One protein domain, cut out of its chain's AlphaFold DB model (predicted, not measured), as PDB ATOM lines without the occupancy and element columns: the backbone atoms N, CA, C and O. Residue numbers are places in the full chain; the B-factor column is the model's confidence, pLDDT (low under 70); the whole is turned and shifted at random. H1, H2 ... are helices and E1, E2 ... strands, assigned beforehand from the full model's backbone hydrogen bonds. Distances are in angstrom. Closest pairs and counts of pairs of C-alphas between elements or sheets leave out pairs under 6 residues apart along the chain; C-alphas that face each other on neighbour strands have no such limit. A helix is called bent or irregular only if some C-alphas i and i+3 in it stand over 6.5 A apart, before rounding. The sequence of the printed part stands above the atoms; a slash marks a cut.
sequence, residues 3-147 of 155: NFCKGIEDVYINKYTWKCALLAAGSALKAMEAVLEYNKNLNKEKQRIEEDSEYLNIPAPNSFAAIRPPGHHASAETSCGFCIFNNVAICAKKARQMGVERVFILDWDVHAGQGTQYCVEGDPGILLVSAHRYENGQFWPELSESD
ATOM      1  N   ASN A   3     127.383 229.520 164.141       74.94
ATOM      2  CA  ASN A   3     128.207 228.302 164.151       74.94
ATOM      3  C   ASN A   3     128.728 227.868 162.768       74.94
ATOM      4  O   ASN A   3     129.701 227.128 162.719       74.94
ATOM      5  N   PHE A   4     128.091 228.285 161.666       78.06
ATOM      6  CA  PHE A   4     128.523 227.912 160.313       78.06
ATOM      7  C   PHE A   4     129.746 228.719 159.867       78.06
ATOM      8  O   PHE A   4     130.635 228.176 159.228       78.06
ATOM      9  N   CYS A   5     129.806 230.002 160.233       83.75
ATOM     10  CA  CYS A   5     130.956 230.857 159.936       83.75
ATOM     11  C   CYS A   5     132.130 230.634 160.895       83.75
ATOM     12  O   CYS A   5     133.190 231.225 160.719       83.75
ATOM     13  N   LYS A   6     131.958 229.816 161.939       81.88
ATOM     14  CA  LYS A   6     133.010 229.571 162.922       81.88
ATOM     15  C   LYS A   6     134.187 228.864 162.241       81.88
ATOM     16  O   LYS A   6     134.051 227.721 161.821       81.88
ATOM     17  N   GLY A   7     135.330 229.544 162.173       81.06
ATOM     18  CA  GLY A   7     136.527 229.062 161.474       81.06
ATOM     19  C   GLY A   7     136.663 229.556 160.030       81.06
ATOM     20  O   GLY A   7     137.630 229.191 159.375       81.06
ATOM     21  N   ILE A   8     135.731 230.386 159.550       86.56
ATOM     22  CA  ILE A   8     135.852 231.122 158.289       86.56
ATOM     23  C   ILE A   8     136.197 232.568 158.641       86.56
ATOM     24  O   ILE A   8     135.405 233.265 159.277       86.56
ATOM     25  N   GLU A   9     137.393 232.994 158.260       89.75
ATOM     26  CA  GLU A   9     137.953 234.284 158.649       89.75
ATOM     27  C   GLU A   9     137.155 235.458 158.071       89.75
ATOM     28  O   GLU A   9     136.934 235.534 156.861       89.75
ATOM     29  N   ASP A  10     136.698 236.354 158.951       90.62
ATOM     30  CA  ASP A  10     135.953 237.574 158.625       90.62
ATOM     31  C   ASP A  10     134.790 237.377 157.640       90.62
ATOM     32  O   ASP A  10     134.565 238.161 156.724       90.62
ATOM     33  N   VAL A  11     133.986 236.326 157.834       93.88
ATOM     34  CA  VAL A  11     132.771 236.078 157.039       93.88
ATOM     35  C   VAL A  11     131.535 236.001 157.925       93.88
ATOM     36  O   VAL A  11     131.470 235.258 158.901       93.88
ATOM     37  N   TYR A  12     130.477 236.697 157.514       92.62
ATOM     38  CA  TYR A  12     129.135 236.537 158.066       92.62
ATOM     39  C   TYR A  12     128.152 236.159 156.959       92.62
ATOM     40  O   TYR A  12     128.287 236.565 155.803       92.62
ATOM     41  N   ILE A  13     127.122 235.396 157.318       93.81
ATOM     42  CA  ILE A  13     126.072 234.999 156.381       93.81
ATOM     43  C   ILE A  13     124.686 235.289 156.947       93.81
ATOM     44  O   ILE A  13     124.447 235.245 158.154       93.81
ATOM     45  N   ASN A  14     123.743 235.540 156.050       93.62
ATOM     46  CA  ASN A  14     122.321 235.530 156.336       93.62
ATOM     47  C   ASN A  14     121.575 234.679 155.298       93.62
ATOM     48  O   ASN A  14     122.160 234.205 154.324       93.62
ATOM     49  N   LYS A  15     120.260 234.507 155.480       95.88
ATOM     50  CA  LYS A  15     119.419 233.675 154.599       95.88
ATOM     51  C   LYS A  15     119.428 234.086 153.114       95.88
ATOM     52  O   LYS A  15     118.977 233.312 152.277       95.88
ATOM     53  N   TYR A  16     119.921 235.280 152.781       97.19
ATOM     54  CA  TYR A  16     120.046 235.785 151.414       97.19
ATOM     55  C   TYR A  16     121.476 235.748 150.865       97.19
ATOM     56  O   TYR A  16     121.638 235.914 149.658       97.19
ATOM     57  N   THR A  17     122.497 235.507 151.697       96.31
ATOM     58  CA  THR A  17     123.911 235.587 151.289       96.31
ATOM     59  C   THR A  17     124.209 234.723 150.071       96.31
ATOM     60  O   THR A  17     124.798 235.219 149.118       96.31
ATOM     61  N   TRP A  18     123.730 233.477 150.047       96.88
ATOM     62  CA  TRP A  18     123.929 232.576 148.908       96.88
ATOM     63  C   TRP A  18     123.346 233.133 147.602       96.88
ATOM     64  O   TRP A  18     124.026 233.198 146.579       96.88
ATOM     65  N   LYS A  19     122.092 233.601 147.642       98.50
ATOM     66  CA  LYS A  19     121.429 234.194 146.473       98.50
ATOM     67  C   LYS A  19     122.165 235.450 146.002       98.50
ATOM     68  O   LYS A  19     122.360 235.620 144.805       98.50
ATOM     69  N   CYS A  20     122.572 236.317 146.927       98.56
ATOM     70  CA  CYS A  20     123.329 237.523 146.600       98.56
ATOM     71  C   CYS A  20     124.707 237.196 146.013       98.56
ATOM     72  O   CYS A  20     125.087 237.826 145.037       98.56
ATOM     73  N   ALA A  21     125.417 236.193 146.536       98.44
ATOM     74  CA  ALA A  21     126.704 235.744 146.002       98.44
ATOM     75  C   ALA A  21     126.582 235.229 144.561       98.44
ATOM     76  O   ALA A  21     127.366 235.621 143.700       98.44
ATOM     77  N   LEU A  22     125.551 234.427 144.266       98.62
ATOM     78  CA  LEU A  22     125.268 233.982 142.898       98.62
ATOM     79  C   LEU A  22     124.945 235.152 141.960       98.62
ATOM     80  O   LEU A  22     125.416 235.177 140.825       98.62
ATOM     81  N   LEU A  23     124.157 236.127 142.426       98.81
ATOM     82  CA  LEU A  23     123.849 237.325 141.642       98.81
ATOM     83  C   LEU A  23     125.095 238.186 141.411       98.81
ATOM     84  O   LEU A  23     125.285 238.653 140.298       98.81
ATOM     85  N   ALA A  24     125.961 238.350 142.412       98.81
ATOM     86  CA  ALA A  24     127.213 239.089 142.283       98.81
ATOM     87  C   ALA A  24     128.125 238.470 141.211       98.81
ATOM     88  O   ALA A  24     128.514 239.157 140.264       98.81
ATOM     89  N   ALA A  25     128.376 237.160 141.301       98.69
ATOM     90  CA  ALA A  25     129.182 236.437 140.321       98.69
ATOM     91  C   ALA A  25     128.545 236.466 138.921       98.69
ATOM     92  O   ALA A  25     129.218 236.735 137.926       98.69
ATOM     93  N   GLY A  26     127.228 236.249 138.833       98.75
ATOM     94  CA  GLY A  26     126.488 236.287 137.572       98.75
ATOM     95  C   GLY A  26     126.490 237.669 136.911       98.75
ATOM     96  O   GLY A  26     126.666 237.767 135.698       98.75
ATOM     97  N   SER A  27     126.343 238.741 137.691       98.75
ATOM     98  CA  SER A  27     126.419 240.119 137.197       98.75
ATOM     99  C   SER A  27     127.813 240.462 136.671       98.75
ATOM    100  O   SER A  27     127.910 241.058 135.599       98.75
ATOM    101  N   ALA A  28     128.881 240.048 137.364       98.75
ATOM    102  CA  ALA A  28     130.255 240.221 136.884       98.75
ATOM    103  C   ALA A  28     130.491 239.476 135.558       98.75
ATOM    104  O   ALA A  28     130.994 240.058 134.594       98.75
ATOM    105  N   LEU A  29     130.045 238.218 135.473       98.62
ATOM    106  CA  LEU A  29     130.119 237.425 134.245       98.62
ATOM    107  C   LEU A  29     129.382 238.096 133.088       98.62
ATOM    108  O   LEU A  29     129.945 238.224 132.006       98.62
ATOM    109  N   LYS A  30     128.154 238.577 133.309       98.56
ATOM    110  CA  LYS A  30     127.370 239.250 132.264       98.56
ATOM    111  C   LYS A  30     128.015 240.551 131.792       98.56
ATOM    112  O   LYS A  30     128.017 240.819 130.593       98.56
ATOM    113  N   ALA A  31     128.591 241.327 132.709       98.50
ATOM    114  CA  ALA A  31     129.325 242.541 132.370       98.50
ATOM    115  C   ALA A  31     130.553 242.236 131.488       98.50
ATOM    116  O   ALA A  31     130.784 242.930 130.496       98.50
ATOM    117  N   MET A  32     131.304 241.180 131.811       98.31
ATOM    118  CA  MET A  32     132.439 240.712 131.009       98.31
ATOM    119  C   MET A  32     131.991 240.165 129.640       98.31
ATOM    120  O   MET A  32     132.550 240.544 128.613       98.31
ATOM    121  N   GLU A  33     130.971 239.300 129.606       98.00
ATOM    122  CA  GLU A  33     130.431 238.704 128.374       98.00
ATOM    123  C   GLU A  33     129.976 239.776 127.377       98.00
ATOM    124  O   GLU A  33     130.309 239.678 126.198       98.00
ATOM    125  N   ALA A  34     129.296 240.827 127.850       97.38
ATOM    126  CA  ALA A  34     128.838 241.929 127.005       97.38
ATOM    127  C   ALA A  34     130.000 242.659 126.304       97.38
ATOM    128  O   ALA A  34     129.915 242.968 125.115       97.38
ATOM    129  N   VAL A  35     131.111 242.891 127.015       97.19
ATOM    130  CA  VAL A  35     132.320 243.523 126.455       97.19
ATOM    131  C   VAL A  35     132.979 242.618 125.412       97.19
ATOM    132  O   VAL A  35     133.344 243.077 124.327       97.19
ATOM    133  N   LEU A  36     133.112 241.321 125.709       95.81
ATOM    134  CA  LEU A  36     133.708 240.359 124.777       95.81
ATOM    135  C   LEU A  36     132.855 240.170 123.516       95.81
ATOM    136  O   LEU A  36     133.396 240.095 122.411       95.81
ATOM    137  N   GLU A  37     131.531 240.119 123.661       95.00
ATOM    138  CA  GLU A  37     130.603 240.002 122.537       95.00
ATOM    139  C   GLU A  37     130.640 241.243 121.642       95.00
ATOM    140  O   GLU A  37     130.758 241.105 120.420       95.00
ATOM    141  N   TYR A  38     130.632 242.442 122.234       93.25
ATOM    142  CA  TYR A  38     130.782 243.689 121.486       93.25
ATOM    143  C   TYR A  38     132.078 243.690 120.667       93.25
ATOM    144  O   TYR A  38     132.042 243.907 119.456       93.25
ATOM    145  N   ASN A  39     133.211 243.354 121.292       90.12
ATOM    146  CA  ASN A  39     134.508 243.296 120.610       90.12
ATOM    147  C   ASN A  39     134.530 242.264 119.473       90.12
ATOM    148  O   ASN A  39     135.072 242.529 118.399       90.12
ATOM    149  N   LYS A  40     133.913 241.094 119.669       90.19
ATOM    150  CA  LYS A  40     133.811 240.065 118.625       90.19
ATOM    151  C   LYS A  40     133.010 240.554 117.420       90.19
ATOM    152  O   LYS A  40     133.384 240.259 116.284       90.19
ATOM    153  N   ASN A  41     131.915 241.271 117.656       89.44
ATOM    154  CA  ASN A  41     131.078 241.815 116.591       89.44
ATOM    155  C   ASN A  41     131.787 242.962 115.863       89.44
ATOM    156  O   ASN A  41     131.854 242.934 114.635       89.44
ATOM    157  N   LEU A  42     132.426 243.869 116.607       85.50
ATOM    158  CA  LEU A  42     133.216 244.966 116.045       85.50
ATOM    159  C   LEU A  42     134.356 244.452 115.151       85.50
ATOM    160  O   LEU A  42     134.566 244.959 114.054       85.50
ATOM    161  N   ASN A  43     135.064 243.399 115.571       83.81
ATOM    162  CA  ASN A  43     136.145 242.810 114.772       83.81
ATOM    163  C   ASN A  43     135.644 242.167 113.469       83.81
ATOM    164  O   ASN A  43     136.313 242.270 112.442       83.81
ATOM    165  N   LYS A  44     134.465 241.531 113.479       85.25
ATOM    166  CA  LYS A  44     133.840 240.996 112.254       85.25
ATOM    167  C   LYS A  44     133.424 242.102 111.289       85.25
ATOM    168  O   LYS A  44     133.466 241.895 110.081       85.25
ATOM    169  N   GLU A  45     132.975 243.234 111.818       81.38
ATOM    170  CA  GLU A  45     132.561 244.384 111.020       81.38
ATOM    171  C   GLU A  45     133.774 245.074 110.386       81.38
ATOM    172  O   GLU A  45     133.777 245.290 109.178       81.38
ATOM    173  N   LYS A  46     134.865 245.261 111.146       77.12
ATOM    174  CA  LYS A  46     136.149 245.770 110.625       77.12
ATOM    175  C   LYS A  46     136.719 244.922 109.484       77.12
ATOM    176  O   LYS A  46     137.248 245.472 108.533       77.12
ATOM    177  N   GLN A  47     136.564 243.596 109.528       76.00
ATOM    178  CA  GLN A  47     137.005 242.704 108.441       76.00
ATOM    179  C   GLN A  47     136.223 242.874 107.124       76.00
ATOM    180  O   GLN A  47     136.628 242.315 106.108       76.00
ATOM    181  N   ARG A  48     135.088 243.584 107.129       75.25
ATOM    182  CA  ARG A  48     134.221 243.778 105.953       75.25
ATOM    183  C   ARG A  48     134.393 245.139 105.278       75.25
ATOM    184  O   ARG A  48     133.745 245.366 104.260       75.25
ATOM    185  N   ILE A  49     135.197 246.038 105.844       68.56
ATOM    186  CA  ILE A  49     135.316 247.436 105.412       68.56
ATOM    187  C   ILE A  49     136.785 247.717 105.050       68.56
ATOM    188  O   ILE A  49     137.686 247.184 105.692       68.56
ATOM    189  N   GLU A  50     137.026 248.518 104.007       62.59
ATOM    190  CA  GLU A  50     138.368 248.981 103.611       62.59
ATOM    191  C   GLU A  50     139.023 249.842 104.716       62.59
ATOM    192  O   GLU A  50     138.332 250.470 105.524       62.59
ATOM    193  N   GLU A  51     140.361 249.850 104.762       61.09
ATOM    194  CA  GLU A  51     141.197 250.337 105.880       61.09
ATOM    195  C   GLU A  51     140.986 251.817 106.280       61.09
ATOM    196  O   GLU A  51     141.330 252.191 107.400       61.09
ATOM    197  N   ASP A  52     140.345 252.637 105.439       57.94
ATOM    198  CA  ASP A  52     140.238 254.100 105.597       57.94
ATOM    199  C   ASP A  52     138.921 254.608 106.228       57.94
ATOM    200  O   ASP A  52     138.570 255.785 106.110       57.94
ATOM    201  N   SER A  53     138.153 253.749 106.907       61.75
ATOM    202  CA  SER A  53     136.882 254.166 107.523       61.75
ATOM    203  C   SER A  53     137.022 254.703 108.959       61.75
ATOM    204  O   SER A  53     137.869 254.281 109.744       61.75
ATOM    205  N   GLU A  54     136.111 255.607 109.334       63.81
ATOM    206  CA  GLU A  54     135.960 256.310 110.627       63.81
ATOM    207  C   GLU A  54     135.935 255.397 111.887       63.81
ATOM    208  O   GLU A  54     136.016 255.868 113.024       63.81
ATOM    209  N   TYR A  55     135.908 254.072 111.702       61.44
ATOM    210  CA  TYR A  55     135.914 253.025 112.732       61.44
ATOM    211  C   TYR A  55     137.217 252.923 113.547       61.44
ATOM    212  O   TYR A  55     137.270 252.160 114.521       61.44
ATOM    213  N   LEU A  56     138.265 253.676 113.194       60.38
ATOM    214  CA  LEU A  56     139.501 253.735 113.982       60.38
ATOM    215  C   LEU A  56     139.315 254.467 115.329       60.38
ATOM    216  O   LEU A  56     140.087 254.227 116.253       60.38
ATOM    217  N   ASN A  57     138.265 255.289 115.470       71.69
ATOM    218  CA  ASN A  57     138.025 256.125 116.657       71.69
ATOM    219  C   ASN A  57     136.904 255.626 117.587       71.69
ATOM    220  O   ASN A  57     136.507 256.350 118.499       71.69
ATOM    221  N   ILE A  58     136.375 254.412 117.391       74.69
ATOM    222  CA  ILE A  58     135.354 253.864 118.298       74.69
ATOM    223  C   ILE A  58     136.022 253.512 119.637       74.69
ATOM    224  O   ILE A  58     136.934 252.678 119.648       74.69
ATOM    225  N   PRO A  59     135.588 254.106 120.767       79.88
ATOM    226  CA  PRO A  59     136.139 253.779 122.075       79.88
ATOM    227  C   PRO A  59     135.993 252.291 122.382       79.88
ATOM    228  O   PRO A  59     134.964 251.681 122.084       79.88
ATOM    229  N   ALA A  60     137.009 251.708 123.021       82.62
ATOM    230  CA  ALA A  60     136.913 250.335 123.492       82.62
ATOM    231  C   ALA A  60     135.720 250.197 124.460       82.62
ATOM    232  O   ALA A  60     135.566 251.030 125.365       82.62
ATOM    233  N   PRO A  61     134.875 249.161 124.302       91.81
ATOM    234  CA  PRO A  61     133.774 248.927 125.224       91.81
ATOM    235  C   PRO A  61     134.312 248.662 126.632       91.81
ATOM    236  O   PRO A  61     135.338 248.005 126.817       91.81
ATOM    237  N   ASN A  62     133.580 249.130 127.634       95.50
ATOM    238  CA  ASN A  62     133.832 248.827 129.035       95.50
ATOM    239  C   ASN A  62     132.509 248.535 129.747       95.50
ATOM    240  O   ASN A  62     131.425 248.820 129.234       95.50
ATOM    241  N   SER A  63     132.602 247.918 130.918       97.19
ATOM    242  CA  SER A  63     131.452 247.618 131.760       97.19
ATOM    243  C   SER A  63     131.832 247.726 133.231       97.19
ATOM    244  O   SER A  63     133.002 247.625 133.603       97.19
ATOM    245  N   PHE A  64     130.827 247.950 134.076       97.75
ATOM    246  CA  PHE A  64     130.984 248.042 135.521       97.75
ATOM    247  C   PHE A  64     129.881 247.244 136.213       97.75
ATOM    248  O   PHE A  64     128.707 247.358 135.858       97.75
ATOM    249  N   ALA A  65     130.254 246.443 137.211       98.19
ATOM    250  CA  ALA A  65     129.327 245.634 137.992       98.19
ATOM    251  C   ALA A  65     129.327 246.104 139.455       98.19
ATOM    252  O   ALA A  65     130.239 245.798 140.219       98.19
ATOM    253  N   ALA A  66     128.281 246.828 139.859       98.31
ATOM    254  CA  ALA A  66     128.074 247.241 141.248       98.31
ATOM    255  C   ALA A  66     127.477 246.080 142.066       98.31
ATOM    256  O   ALA A  66     126.257 245.929 142.153       98.31
ATOM    257  N   ILE A  67     128.333 245.229 142.631       98.56
ATOM    258  CA  ILE A  67     127.933 243.940 143.217       98.56
ATOM    259  C   ILE A  67     128.308 243.807 144.693       98.56
ATOM    260  O   ILE A  67     129.279 244.393 145.158       98.56
ATOM    261  N   ARG A  68     127.525 243.006 145.426       98.19
ATOM    262  CA  ARG A  68     127.837 242.521 146.781       98.19
ATOM    263  C   ARG A  68     127.270 241.104 146.958       98.19
ATOM    264  O   ARG A  68     126.156 240.872 146.475       98.19
ATOM    265  N   PRO A  69     127.923 240.192 147.701       98.12
ATOM    266  CA  PRO A  69     129.195 240.344 148.429       98.12
ATOM    267  C   PRO A  69     130.423 240.553 147.513       98.12
ATOM    268  O   PRO A  69     130.312 240.299 146.309       98.12
ATOM    269  N   PRO A  70     131.559 241.044 148.057       98.56
ATOM    270  CA  PRO A  70     132.832 241.124 147.331       98.56
ATOM    271  C   PRO A  70     133.375 239.723 147.001       98.56
ATOM    272  O   PRO A  70     132.726 238.714 147.296       98.56
ATOM    273  N   GLY A  71     134.540 239.652 146.344       98.44
ATOM    274  CA  GLY A  71     135.078 238.370 145.877       98.44
ATOM    275  C   GLY A  71     136.570 238.097 146.063       98.44
ATOM    276  O   GLY A  71     136.926 236.930 146.167       98.44
ATOM    277  N   HIS A  72     137.441 239.106 146.103       98.50
ATOM    278  CA  HIS A  72     138.882 238.892 145.894       98.50
ATOM    279  C   HIS A  72     139.623 238.079 146.977       98.50
ATOM    280  O   HIS A  72     140.717 237.592 146.697       98.50
ATOM    281  N   HIS A  73     139.020 237.852 148.149       98.44
ATOM    282  CA  HIS A  73     139.572 236.995 149.207       98.44
ATOM    283  C   HIS A  73     139.101 235.539 149.144       98.44
ATOM    284  O   HIS A  73     139.723 234.668 149.745       98.44
ATOM    285  N   ALA A  74     138.012 235.241 148.429       98.19
ATOM    286  CA  ALA A  74     137.535 233.866 148.313       98.19
ATOM    287  C   ALA A  74     138.497 233.038 147.442       98.19
ATOM    288  O   ALA A  74     138.895 233.488 146.362       98.19
ATOM    289  N   SER A  75     138.845 231.832 147.894       96.44
ATOM    290  CA  SER A  75     139.598 230.841 147.114       96.44
ATOM    291  C   SER A  75     138.659 229.760 146.556       96.44
ATOM    292  O   SER A  75     137.433 229.868 146.665       96.44
ATOM    293  N   ALA A  76     139.211 228.717 145.933       93.19
ATOM    294  CA  ALA A  76     138.423 227.560 145.506       93.19
ATOM    295  C   ALA A  76     137.913 226.721 146.698       93.19
ATOM    296  O   ALA A  76     136.868 226.076 146.602       93.19
ATOM    297  N   GLU A  77     138.636 226.747 147.815       91.50
ATOM    298  CA  GLU A  77     138.417 225.918 149.000       91.50
ATOM    299  C   GLU A  77     137.639 226.647 150.098       91.50
ATOM    300  O   GLU A  77     136.912 225.997 150.851       91.50
ATOM    301  N   THR A  78     137.781 227.974 150.217       93.44
ATOM    302  CA  THR A  78     137.195 228.718 151.338       93.44
ATOM    303  C   THR A  78     136.711 230.124 150.988       93.44
ATOM    304  O   THR A  78     137.282 230.840 150.165       93.44
ATOM    305  N   SER A  79     135.652 230.544 151.683       96.00
ATOM    306  CA  SER A  79     135.279 231.954 151.832       96.00
ATOM    307  C   SER A  79     136.237 232.658 152.808       96.00
ATOM    308  O   SER A  79     136.820 232.004 153.672       96.00
ATOM    309  N   CYS A  80     136.405 233.975 152.680       96.94
ATOM    310  CA  CYS A  80     137.276 234.797 153.537       96.94
ATOM    311  C   CYS A  80     136.941 236.286 153.336       96.94
ATOM    312  O   CYS A  80     136.478 236.643 152.251       96.94
ATOM    313  N   GLY A  81     137.137 237.152 154.334       96.75
ATOM    314  CA  GLY A  81     137.083 238.617 154.168       96.75
ATOM    315  C   GLY A  81     135.799 239.113 153.493       96.75
ATOM    316  O   GLY A  81     135.824 239.789 152.465       96.75
ATOM    317  N   PHE A  82     134.647 238.673 153.996       97.38
ATOM    318  CA  PHE A  82     133.305 238.933 153.451       97.38
ATOM    319  C   PHE A  82     133.027 238.362 152.044       97.38
ATOM    320  O   PHE A  82     131.907 238.502 151.535       97.38
ATOM    321  N   CYS A  83     133.998 237.698 151.416       98.25
ATOM    322  CA  CYS A  83     133.906 237.134 150.075       98.25
ATOM    323  C   CYS A  83     133.398 235.690 150.123       98.25
ATOM    324  O   CYS A  83     133.963 234.845 150.814       98.25
ATOM    325  N   ILE A  84     132.353 235.396 149.343       97.62
ATOM    326  CA  ILE A  84     131.782 234.040 149.232       97.62
ATOM    327  C   ILE A  84     132.307 233.321 147.989       97.62
ATOM    328  O   ILE A  84     132.738 232.177 148.074       97.62
ATOM    329  N   PHE A  85     132.287 234.007 146.845       98.25
ATOM    330  CA  PHE A  85     132.836 233.535 145.578       98.25
ATOM    331  C   PHE A  85     133.789 234.570 145.011       98.25
ATOM    332  O   PHE A  85     133.541 235.773 145.117       98.25
ATOM    333  N   ASN A  86     134.835 234.106 144.334       98.69
ATOM    334  CA  ASN A  86     135.779 234.996 143.686       98.69
ATOM    335  C   ASN A  86     135.268 235.459 142.319       98.69
ATOM    336  O   ASN A  86     135.556 234.855 141.286       98.69
ATOM    337  N   ASN A  87     134.483 236.538 142.321       98.75
ATOM    338  CA  ASN A  87     133.856 237.086 141.113       98.75
ATOM    339  C   ASN A  87     134.885 237.358 139.996       98.75
ATOM    340  O   ASN A  87     134.639 237.028 138.837       98.75
ATOM    341  N   VAL A  88     136.049 237.918 140.347       98.50
ATOM    342  CA  VAL A  88     137.097 238.310 139.392       98.50
ATOM    343  C   VAL A  88     137.819 237.087 138.828       98.50
ATOM    344  O   VAL A  88     137.946 236.969 137.609       98.50
ATOM    345  N   ALA A  89     138.228 236.139 139.676       98.38
ATOM    346  CA  ALA A  89     138.885 234.917 139.219       98.38
ATOM    347  C   ALA A  89     137.956 234.047 138.355       98.38
ATOM    348  O   ALA A  89     138.399 233.477 137.352       98.38
ATOM    349  N   ILE A  90     136.659 233.989 138.686       98.62
ATOM    350  CA  ILE A  90     135.637 233.327 137.860       98.62
ATOM    351  C   ILE A  90     135.578 233.969 136.468       98.62
ATOM    352  O   ILE A  90     135.641 233.251 135.469       98.62
ATOM    353  N   CYS A  91     135.502 235.302 136.383       98.75
ATOM    354  CA  CYS A  91     135.525 236.020 135.106       98.75
ATOM    355  C   CYS A  91     136.812 235.748 134.319       98.75
ATOM    356  O   CYS A  91     136.737 235.405 133.141       98.75
ATOM    357  N   ALA A  92     137.979 235.832 134.959       98.56
ATOM    358  CA  ALA A  92     139.262 235.614 134.301       98.56
ATOM    359  C   ALA A  92     139.362 234.206 133.699       98.56
ATOM    360  O   ALA A  92     139.568 234.061 132.493       98.56
ATOM    361  N   LYS A  93     139.105 233.159 134.495       98.19
ATOM    362  CA  LYS A  93     139.113 231.773 133.999       98.19
ATOM    363  C   LYS A  93     138.050 231.539 132.926       98.19
ATOM    364  O   LYS A  93     138.311 230.837 131.949       98.19
ATOM    365  N   LYS A  94     136.862 232.141 133.058       98.50
ATOM    366  CA  LYS A  94     135.813 232.031 132.036       98.50
ATOM    367  C   LYS A  94     136.227 232.696 130.722       98.50
ATOM    368  O   LYS A  94     136.021 232.099 129.669       98.50
ATOM    369  N   ALA A  95     136.848 233.872 130.767       98.31
ATOM    370  CA  ALA A  95     137.382 234.544 129.582       98.31
ATOM    371  C   ALA A  95     138.439 233.678 128.878       98.31
ATOM    372  O   ALA A  95     138.370 233.499 127.659       98.31
ATOM    373  N   ARG A  96     139.355 233.062 129.641       97.81
ATOM    374  CA  ARG A  96     140.341 232.102 129.113       97.81
ATOM    375  C   ARG A  96     139.660 230.930 128.400       97.81
ATOM    376  O   ARG A  96     139.992 230.635 127.255       97.81
ATOM    377  N   GLN A  97     138.639 230.328 129.017       97.69
ATOM    378  CA  GLN A  97     137.829 229.260 128.403       97.69
ATOM    379  C   GLN A  97     137.072 229.709 127.142       97.69
ATOM    380  O   GLN A  97     136.769 228.888 126.281       97.69
ATOM    381  N   MET A  98     136.752 230.999 127.024       96.88
ATOM    382  CA  MET A  98     136.123 231.593 125.840       96.88
ATOM    383  C   MET A  98     137.132 231.946 124.733       96.88
ATOM    384  O   MET A  98     136.729 232.483 123.700       96.88
ATOM    385  N   GLY A  99     138.418 231.634 124.922       96.50
ATOM    386  CA  GLY A  99     139.477 231.840 123.934       96.50
ATOM    387  C   GLY A  99     140.236 233.159 124.070       96.50
ATOM    388  O   GLY A  99     141.036 233.480 123.198       96.50
ATOM    389  N   VAL A 100     140.024 233.937 125.139       97.31
ATOM    390  CA  VAL A 100     140.853 235.121 125.415       97.31
ATOM    391  C   VAL A 100     142.248 234.652 125.816       97.31
ATOM    392  O   VAL A 100     142.384 233.994 126.839       97.31
ATOM    393  N   GLU A 101     143.279 234.981 125.036       97.50
ATOM    394  CA  GLU A 101     144.653 234.485 125.240       97.50
ATOM    395  C   GLU A 101     145.345 235.011 126.501       97.50
ATOM    396  O   GLU A 101     146.150 234.302 127.101       97.50
ATOM    397  N   ARG A 102     145.073 236.263 126.870       98.12
ATOM    398  CA  ARG A 102     145.726 236.952 127.983       98.12
ATOM    399  C   ARG A 102     144.701 237.772 128.747       98.12
ATOM    400  O   ARG A 102     143.950 238.534 128.141       98.12
ATOM    401  N   VAL A 103     144.683 237.618 130.064       98.50
ATOM    402  CA  VAL A 103     143.837 238.377 130.985       98.50
ATOM    403  C   VAL A 103     144.743 239.107 131.964       98.50
ATOM    404  O   VAL A 103     145.622 238.505 132.571       98.50
ATOM    405  N   PHE A 104     144.514 240.405 132.122       98.25
ATOM    406  CA  PHE A 104     145.173 241.215 133.137       98.25
ATOM    407  C   PHE A 104     144.158 241.586 134.217       98.25
ATOM    408  O   PHE A 104     143.097 242.132 133.909       98.25
ATOM    409  N   ILE A 105     144.483 241.270 135.467       98.50
ATOM    410  CA  ILE A 105     143.711 241.628 136.652       98.50
ATOM    411  C   ILE A 105     144.504 242.689 137.413       98.50
ATOM    412  O   ILE A 105     145.612 242.425 137.876       98.50
ATOM    413  N   LEU A 106     143.909 243.871 137.559       98.06
ATOM    414  CA  LEU A 106     144.387 244.916 138.456       98.06
ATOM    415  C   LEU A 106     143.499 244.932 139.700       98.06
ATOM    416  O   LEU A 106     142.315 245.257 139.603       98.06
ATOM    417  N   ASP A 107     144.075 244.589 140.845       98.12
ATOM    418  CA  ASP A 107     143.436 244.723 142.149       98.12
ATOM    419  C   ASP A 107     144.009 245.948 142.869       98.12
ATOM    420  O   ASP A 107     145.183 245.989 143.237       98.12
ATOM    421  N   TRP A 108     143.180 246.974 143.017       97.94
ATOM    422  CA  TRP A 108     143.525 248.222 143.698       97.94
ATOM    423  C   TRP A 108     142.847 248.358 145.065       97.94
ATOM    424  O   TRP A 108     142.799 249.461 145.616       97.94
ATOM    425  N   ASP A 109     142.197 247.294 145.552       98.50
ATOM    426  CA  ASP A 109     141.614 247.307 146.890       98.50
ATOM    427  C   ASP A 109     142.732 247.443 147.930       98.50
ATOM    428  O   ASP A 109     143.865 247.011 147.725       98.50
ATOM    429  N   VAL A 110     142.426 248.073 149.063       98.25
ATOM    430  CA  VAL A 110     143.423 248.305 150.111       98.25
ATOM    431  C   VAL A 110     143.897 247.001 150.760       98.25
ATOM    432  O   VAL A 110     144.984 246.992 151.337       98.25
ATOM    433  N   HIS A 111     143.124 245.916 150.669       98.31
ATOM    434  CA  HIS A 111     143.498 244.596 151.175       98.31
ATOM    435  C   HIS A 111     144.066 243.714 150.061       98.31
ATOM    436  O   HIS A 111     143.624 243.765 148.914       98.31
ATOM    437  N   ALA A 112     145.013 242.846 150.413       96.56
ATOM    438  CA  ALA A 112     145.560 241.877 149.472       96.56
ATOM    439  C   ALA A 112     144.485 240.870 149.029       96.56
ATOM    440  O   ALA A 112     143.892 240.178 149.857       96.56
ATOM    441  N   GLY A 113     144.262 240.737 147.720       96.12
ATOM    442  CA  GLY A 113     143.348 239.754 147.131       96.12
ATOM    443  C   GLY A 113     143.936 238.338 147.052       96.12
ATOM    444  O   GLY A 113     143.993 237.760 145.962       96.12
ATOM    445  N   GLN A 114     144.374 237.769 148.179       96.19
ATOM    446  CA  GLN A 114     145.014 236.443 148.269       96.19
ATOM    447  C   GLN A 114     144.177 235.323 147.639       96.19
ATOM    448  O   GLN A 114     144.706 234.465 146.936       96.19
ATOM    449  N   GLY A 115     142.852 235.364 147.798       97.56
ATOM    450  CA  GLY A 115     141.967 234.383 147.169       97.56
ATOM    451  C   GLY A 115     142.060 234.415 145.643       97.56
ATOM    452  O   GLY A 115     142.061 233.371 144.989       97.56
ATOM    453  N   THR A 116     142.197 235.611 145.065       97.94
ATOM    454  CA  THR A 116     142.409 235.792 143.622       97.94
ATOM    455  C   THR A 116     143.767 235.254 143.211       97.94
ATOM    456  O   THR A 116     143.820 234.515 142.230       97.94
ATOM    457  N   GLN A 117     144.824 235.557 143.976       95.81
ATOM    458  CA  GLN A 117     146.171 235.024 143.754       95.81
ATOM    459  C   GLN A 117     146.154 233.495 143.674       95.81
ATOM    460  O   GLN A 117     146.538 232.950 142.642       95.81
ATOM    461  N   TYR A 118     145.606 232.807 144.680       96.06
ATOM    462  CA  TYR A 118     145.521 231.340 144.684       96.06
ATOM    463  C   TYR A 118     144.712 230.791 143.513       96.06
ATOM    464  O   TYR A 118     145.052 229.764 142.933       96.06
ATOM    465  N   CYS A 119     143.621 231.467 143.146       97.50
ATOM    466  CA  CYS A 119     142.772 230.997 142.062       97.50
ATOM    467  C   CYS A 119     143.464 231.086 140.698       97.50
ATOM    468  O   CYS A 119     143.169 230.265 139.826       97.50
ATOM    469  N   VAL A 120     144.306 232.094 140.461       95.94
ATOM    470  CA  VAL A 120     144.914 232.336 139.139       95.94
ATOM    471  C   VAL A 120     146.351 231.835 139.029       95.94
ATOM    472  O   VAL A 120     146.847 231.715 137.909       95.94
ATOM    473  N   GLU A 121     146.988 231.496 140.151       92.56
ATOM    474  CA  GLU A 121     148.311 230.879 140.167       92.56
ATOM    475  C   GLU A 121     148.345 229.631 139.263       92.56
ATOM    476  O   GLU A 121     147.423 228.811 139.239       92.56
ATOM    477  N   GLY A 122     149.407 229.518 138.462       91.12
ATOM    478  CA  GLY A 122     149.602 228.425 137.509       91.12
ATOM    479  C   GLY A 122     148.932 228.591 136.135       91.12
ATOM    480  O   GLY A 122     149.176 227.753 135.268       91.12
ATOM    481  N   ASP A 123     148.135 229.640 135.881       95.00
ATOM    482  CA  ASP A 123     147.681 229.980 134.517       95.00
ATOM    483  C   ASP A 123     148.591 231.061 133.904       95.00
ATOM    484  O   ASP A 123     148.437 232.241 134.228       95.00
ATOM    485  N   PRO A 124     149.506 230.719 132.975       94.88
ATOM    486  CA  PRO A 124     150.436 231.690 132.388       94.88
ATOM    487  C   PRO A 124     149.743 232.742 131.503       94.88
ATOM    488  O   PRO A 124     150.369 233.713 131.081       94.88
ATOM    489  N   GLY A 125     148.455 232.563 131.189       97.50
ATOM    490  CA  GLY A 125     147.653 233.550 130.472       97.50
ATOM    491  C   GLY A 125     146.930 234.543 131.380       97.50
ATOM    492  O   GLY A 125     146.176 235.365 130.858       97.50
ATOM    493  N   ILE A 126     147.107 234.479 132.703       98.12
ATOM    494  CA  ILE A 126     146.515 235.428 133.649       98.12
ATOM    495  C   ILE A 126     147.629 236.126 134.432       98.12
ATOM    496  O   ILE A 126     148.373 235.494 135.172       98.12
ATOM    497  N   LEU A 127     147.707 237.449 134.301       96.94
ATOM    498  CA  LEU A 127     148.573 238.294 135.119       96.94
ATOM    499  C   LEU A 127     147.734 238.995 136.189       96.94
ATOM    500  O   LEU A 127     146.789 239.708 135.851       96.94
ATOM    501  N   LEU A 128     148.110 238.828 137.456       96.25
ATOM    502  CA  LEU A 128     147.572 239.584 138.584       96.25
ATOM    503  C   LEU A 128     148.591 240.636 139.029       96.25
ATOM    504  O   LEU A 128     149.760 240.325 139.236       96.25
ATOM    505  N   VAL A 129     148.132 241.870 139.208       95.94
ATOM    506  CA  VAL A 129     148.848 242.916 139.942       95.94
ATOM    507  C   VAL A 129     147.920 243.418 141.037       95.94
ATOM    508  O   VAL A 129     146.832 243.905 140.739       95.94
ATOM    509  N   SER A 130     148.350 243.295 142.291       95.69
ATOM    510  CA  SER A 130     147.622 243.791 143.460       95.69
ATOM    511  C   SER A 130     148.449 244.852 144.175       95.69
ATOM    512  O   SER A 130     149.607 244.608 144.510       95.69
ATOM    513  N   ALA A 131     147.861 246.025 144.398       95.62
ATOM    514  CA  ALA A 131     148.448 247.094 145.195       95.62
ATOM    515  C   ALA A 131     147.614 247.276 146.464       95.62
ATOM    516  O   ALA A 131     146.482 247.737 146.388       95.62
ATOM    517  N   HIS A 132     148.185 246.931 147.615       97.00
ATOM    518  CA  HIS A 132     147.474 246.872 148.889       97.00
ATOM    519  C   HIS A 132     148.339 247.412 150.037       97.00
ATOM    520  O   HIS A 132     149.562 247.547 149.930       97.00
ATOM    521  N   ARG A 133     147.699 247.744 151.159       97.44
ATOM    522  CA  ARG A 133     148.389 248.093 152.402       97.44
ATOM    523  C   ARG A 133     148.979 246.817 152.997       97.44
ATOM    524  O   ARG A 133     148.278 245.825 153.138       97.44
ATOM    525  N   TYR A 134     150.258 246.862 153.356       95.50
ATOM    526  CA  TYR A 134     150.968 245.692 153.875       95.50
ATOM    527  C   TYR A 134     151.518 245.903 155.290       95.50
ATOM    528  O   TYR A 134     151.307 245.067 156.162       95.50
ATOM    529  N   GLU A 135     152.202 247.028 155.534       95.81
ATOM    530  CA  GLU A 135     152.802 247.357 156.842       95.81
ATOM    531  C   GLU A 135     153.629 246.203 157.438       95.81
ATOM    532  O   GLU A 135     153.488 245.857 158.606       95.81
ATOM    533  N   ASN A 136     154.502 245.598 156.623       92.75
ATOM    534  CA  ASN A 136     155.310 244.428 156.995       92.75
ATOM    535  C   ASN A 136     154.462 243.241 157.494       92.75
ATOM    536  O   ASN A 136     154.819 242.587 158.473       92.75
ATOM    537  N   GLY A 137     153.315 243.000 156.856       93.25
ATOM    538  CA  GLY A 137     152.394 241.921 157.211       93.25
ATOM    539  C   GLY A 137     151.573 242.182 158.472       93.25
ATOM    540  O   GLY A 137     150.964 241.253 158.982       93.25
ATOM    541  N   GLN A 138     151.553 243.413 158.992       95.62
ATOM    542  CA  GLN A 138     150.720 243.782 160.146       95.62
ATOM    543  C   GLN A 138     149.316 244.244 159.750       95.62
ATOM    544  O   GLN A 138     148.459 244.412 160.616       95.62
ATOM    545  N   PHE A 139     149.079 244.489 158.460       96.81
ATOM    546  CA  PHE A 139     147.749 244.784 157.951       96.81
ATOM    547  C   PHE A 139     147.088 243.506 157.425       96.81
ATOM    548  O   PHE A 139     147.726 242.692 156.753       96.81
ATOM    549  N   TRP A 140     145.799 243.342 157.726       96.50
ATOM    550  CA  TRP A 140     145.007 242.190 157.303       96.50
ATOM    551  C   TRP A 140     145.090 241.989 155.772       96.50
ATOM    552  O   TRP A 140     144.983 242.977 155.034       96.50
ATOM    553  N   PRO A 141     145.293 240.751 155.264       95.50
ATOM    554  CA  PRO A 141     145.156 239.447 155.937       95.50
ATOM    555  C   PRO A 141     146.419 238.894 156.624       95.50
ATOM    556  O   PRO A 141     146.460 237.713 156.941       95.50
ATOM    557  N   GLU A 142     147.455 239.710 156.849       95.31
ATOM    558  CA  GLU A 142     148.664 239.305 157.600       95.31
ATOM    559  C   GLU A 142     149.436 238.119 156.979       95.31
ATOM    560  O   GLU A 142     150.079 237.323 157.667       95.31
ATOM    561  N   LEU A 143     149.401 237.994 155.649       92.94
ATOM    562  CA  LEU A 143     150.050 236.899 154.926       92.94
ATOM    563  C   LEU A 143     151.413 237.311 154.365       92.94
ATOM    564  O   LEU A 143     151.537 238.310 153.655       92.94
ATOM    565  N   SER A 144     152.437 236.490 154.601       91.94
ATOM    566  CA  SER A 144     153.774 236.697 154.026       91.94
ATOM    567  C   SER A 144     153.776 236.645 152.499       91.94
ATOM    568  O   SER A 144     154.521 237.378 151.862       91.94
ATOM    569  N   GLU A 145     152.910 235.829 151.895       90.81
ATOM    570  CA  GLU A 145     152.774 235.745 150.434       90.81
ATOM    571  C   GLU A 145     152.125 236.978 149.784       90.81
ATOM    572  O   GLU A 145     151.981 237.015 148.564       90.81
ATOM    573  N   SER A 146     151.717 237.973 150.576       91.50
ATOM    574  CA  SER A 146     151.283 239.276 150.056       91.50
ATOM    575  C   SER A 146     152.451 240.257 149.869       91.50
ATOM    576  O   SER A 146     152.255 241.338 149.330       91.50
ATOM    577  N   ASP A 147     153.672 239.906 150.287       90.88
ATOM    578  CA  ASP A 147     154.840 240.777 150.127       90.88
ATOM    579  C   ASP A 147     155.311 240.887 148.658       90.88
ATOM    580  O   ASP A 147     155.100 239.995 147.834       90.88
TER     581      ASP A 147
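This is residues 3 to 147 of the 155 residues of the protein "Hypothetical protein" of Meloidogyne enterolobii (UniProt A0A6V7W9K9). Look first for a small body in which a two-stranded parallel sheet, E1 beside E2, has helices H3 and H4 side by side over one face. The long helix H1 packs on H3 with residues 24 to 32 and runs on past the body as an arm; residues 47 to 54 stick out at its tip, the short helix H2 follows there, and residues 58 to 86, with no named element, lead back to the body. The printed part has 145 residues with four named helices and two strands in the order H1, H2, H3, E1, H4, E2; 62 residues, under half, are in named elements, mostly helix. It is loose, with a radius of gyration of the C-alphas of 18.2 A, and elongated, spanning 63 by 37 by 24 A.

Start at the sheet, where E1, residues 103 to 107, and E2, residues 126 to 130, are parallel neighbours at 13 degrees. Check N 105 and O 127, 2.8 A apart, and N 127 and O 103, 2.9 A, both within hydrogen-bond range. With H4, residues 114 to 120, they form a strand-helix-strand unit, two parallel strands joined through a helix, whose crossover is right-handed. The closest C-alphas of H4 and E2 are those of Val 120 and Ile 126, 6.5 A apart. Next find H3, residues 87 to 97: its Ala 92 and Val 103 of E1 have the closest C-alphas of that pair, at 6.3 A. H3 and H4 touch, closest at the C-alphas of Ala 89 and Thr 116, 5.7 A, at a shallow tilt of 9 degrees, the same way. H1, residues 17 to 46, touches H3 with residues 24 to 32 alone, closest at the C-alphas of Ala 25 and Asn 87, 4.8 A, at a steep tilt of 40 degrees, the same way. H1 is apart from E1, E2 and H4. H2, residues 54 to 57, is close to H1 but not clearly touching, with the C-alphas of Lys 46 and Tyr 55 at 7.6 A. In H1, H3 and H4 every O i to N i+4 pair is within hydrogen-bond range; H2 is too short for such a pair.

Find C-alpha 103 at (143.837, 238.377, 130.985); E1 runs 12.8 A from there, and E2 runs 12.9 A to C-alpha 130 at (147.622, 243.791, 143.460). H4 measures 10.0 A and H3 15.4 A. H1 begins at C-alpha 17, (123.911, 235.587, 151.289), and runs 43.7 A. H2 is neither bent nor irregular, but only just: C-alphas 54 and 57 are 6.4 A apart.

The two C-alphas farthest apart are those of Asn 3 and Asp 52, 65.1 A. The printed part has no cut. The link from H2 to H3, 29 residues, is long. Mean pLDDT of the printed part is 92.6, with residues 49 to 56 under 70.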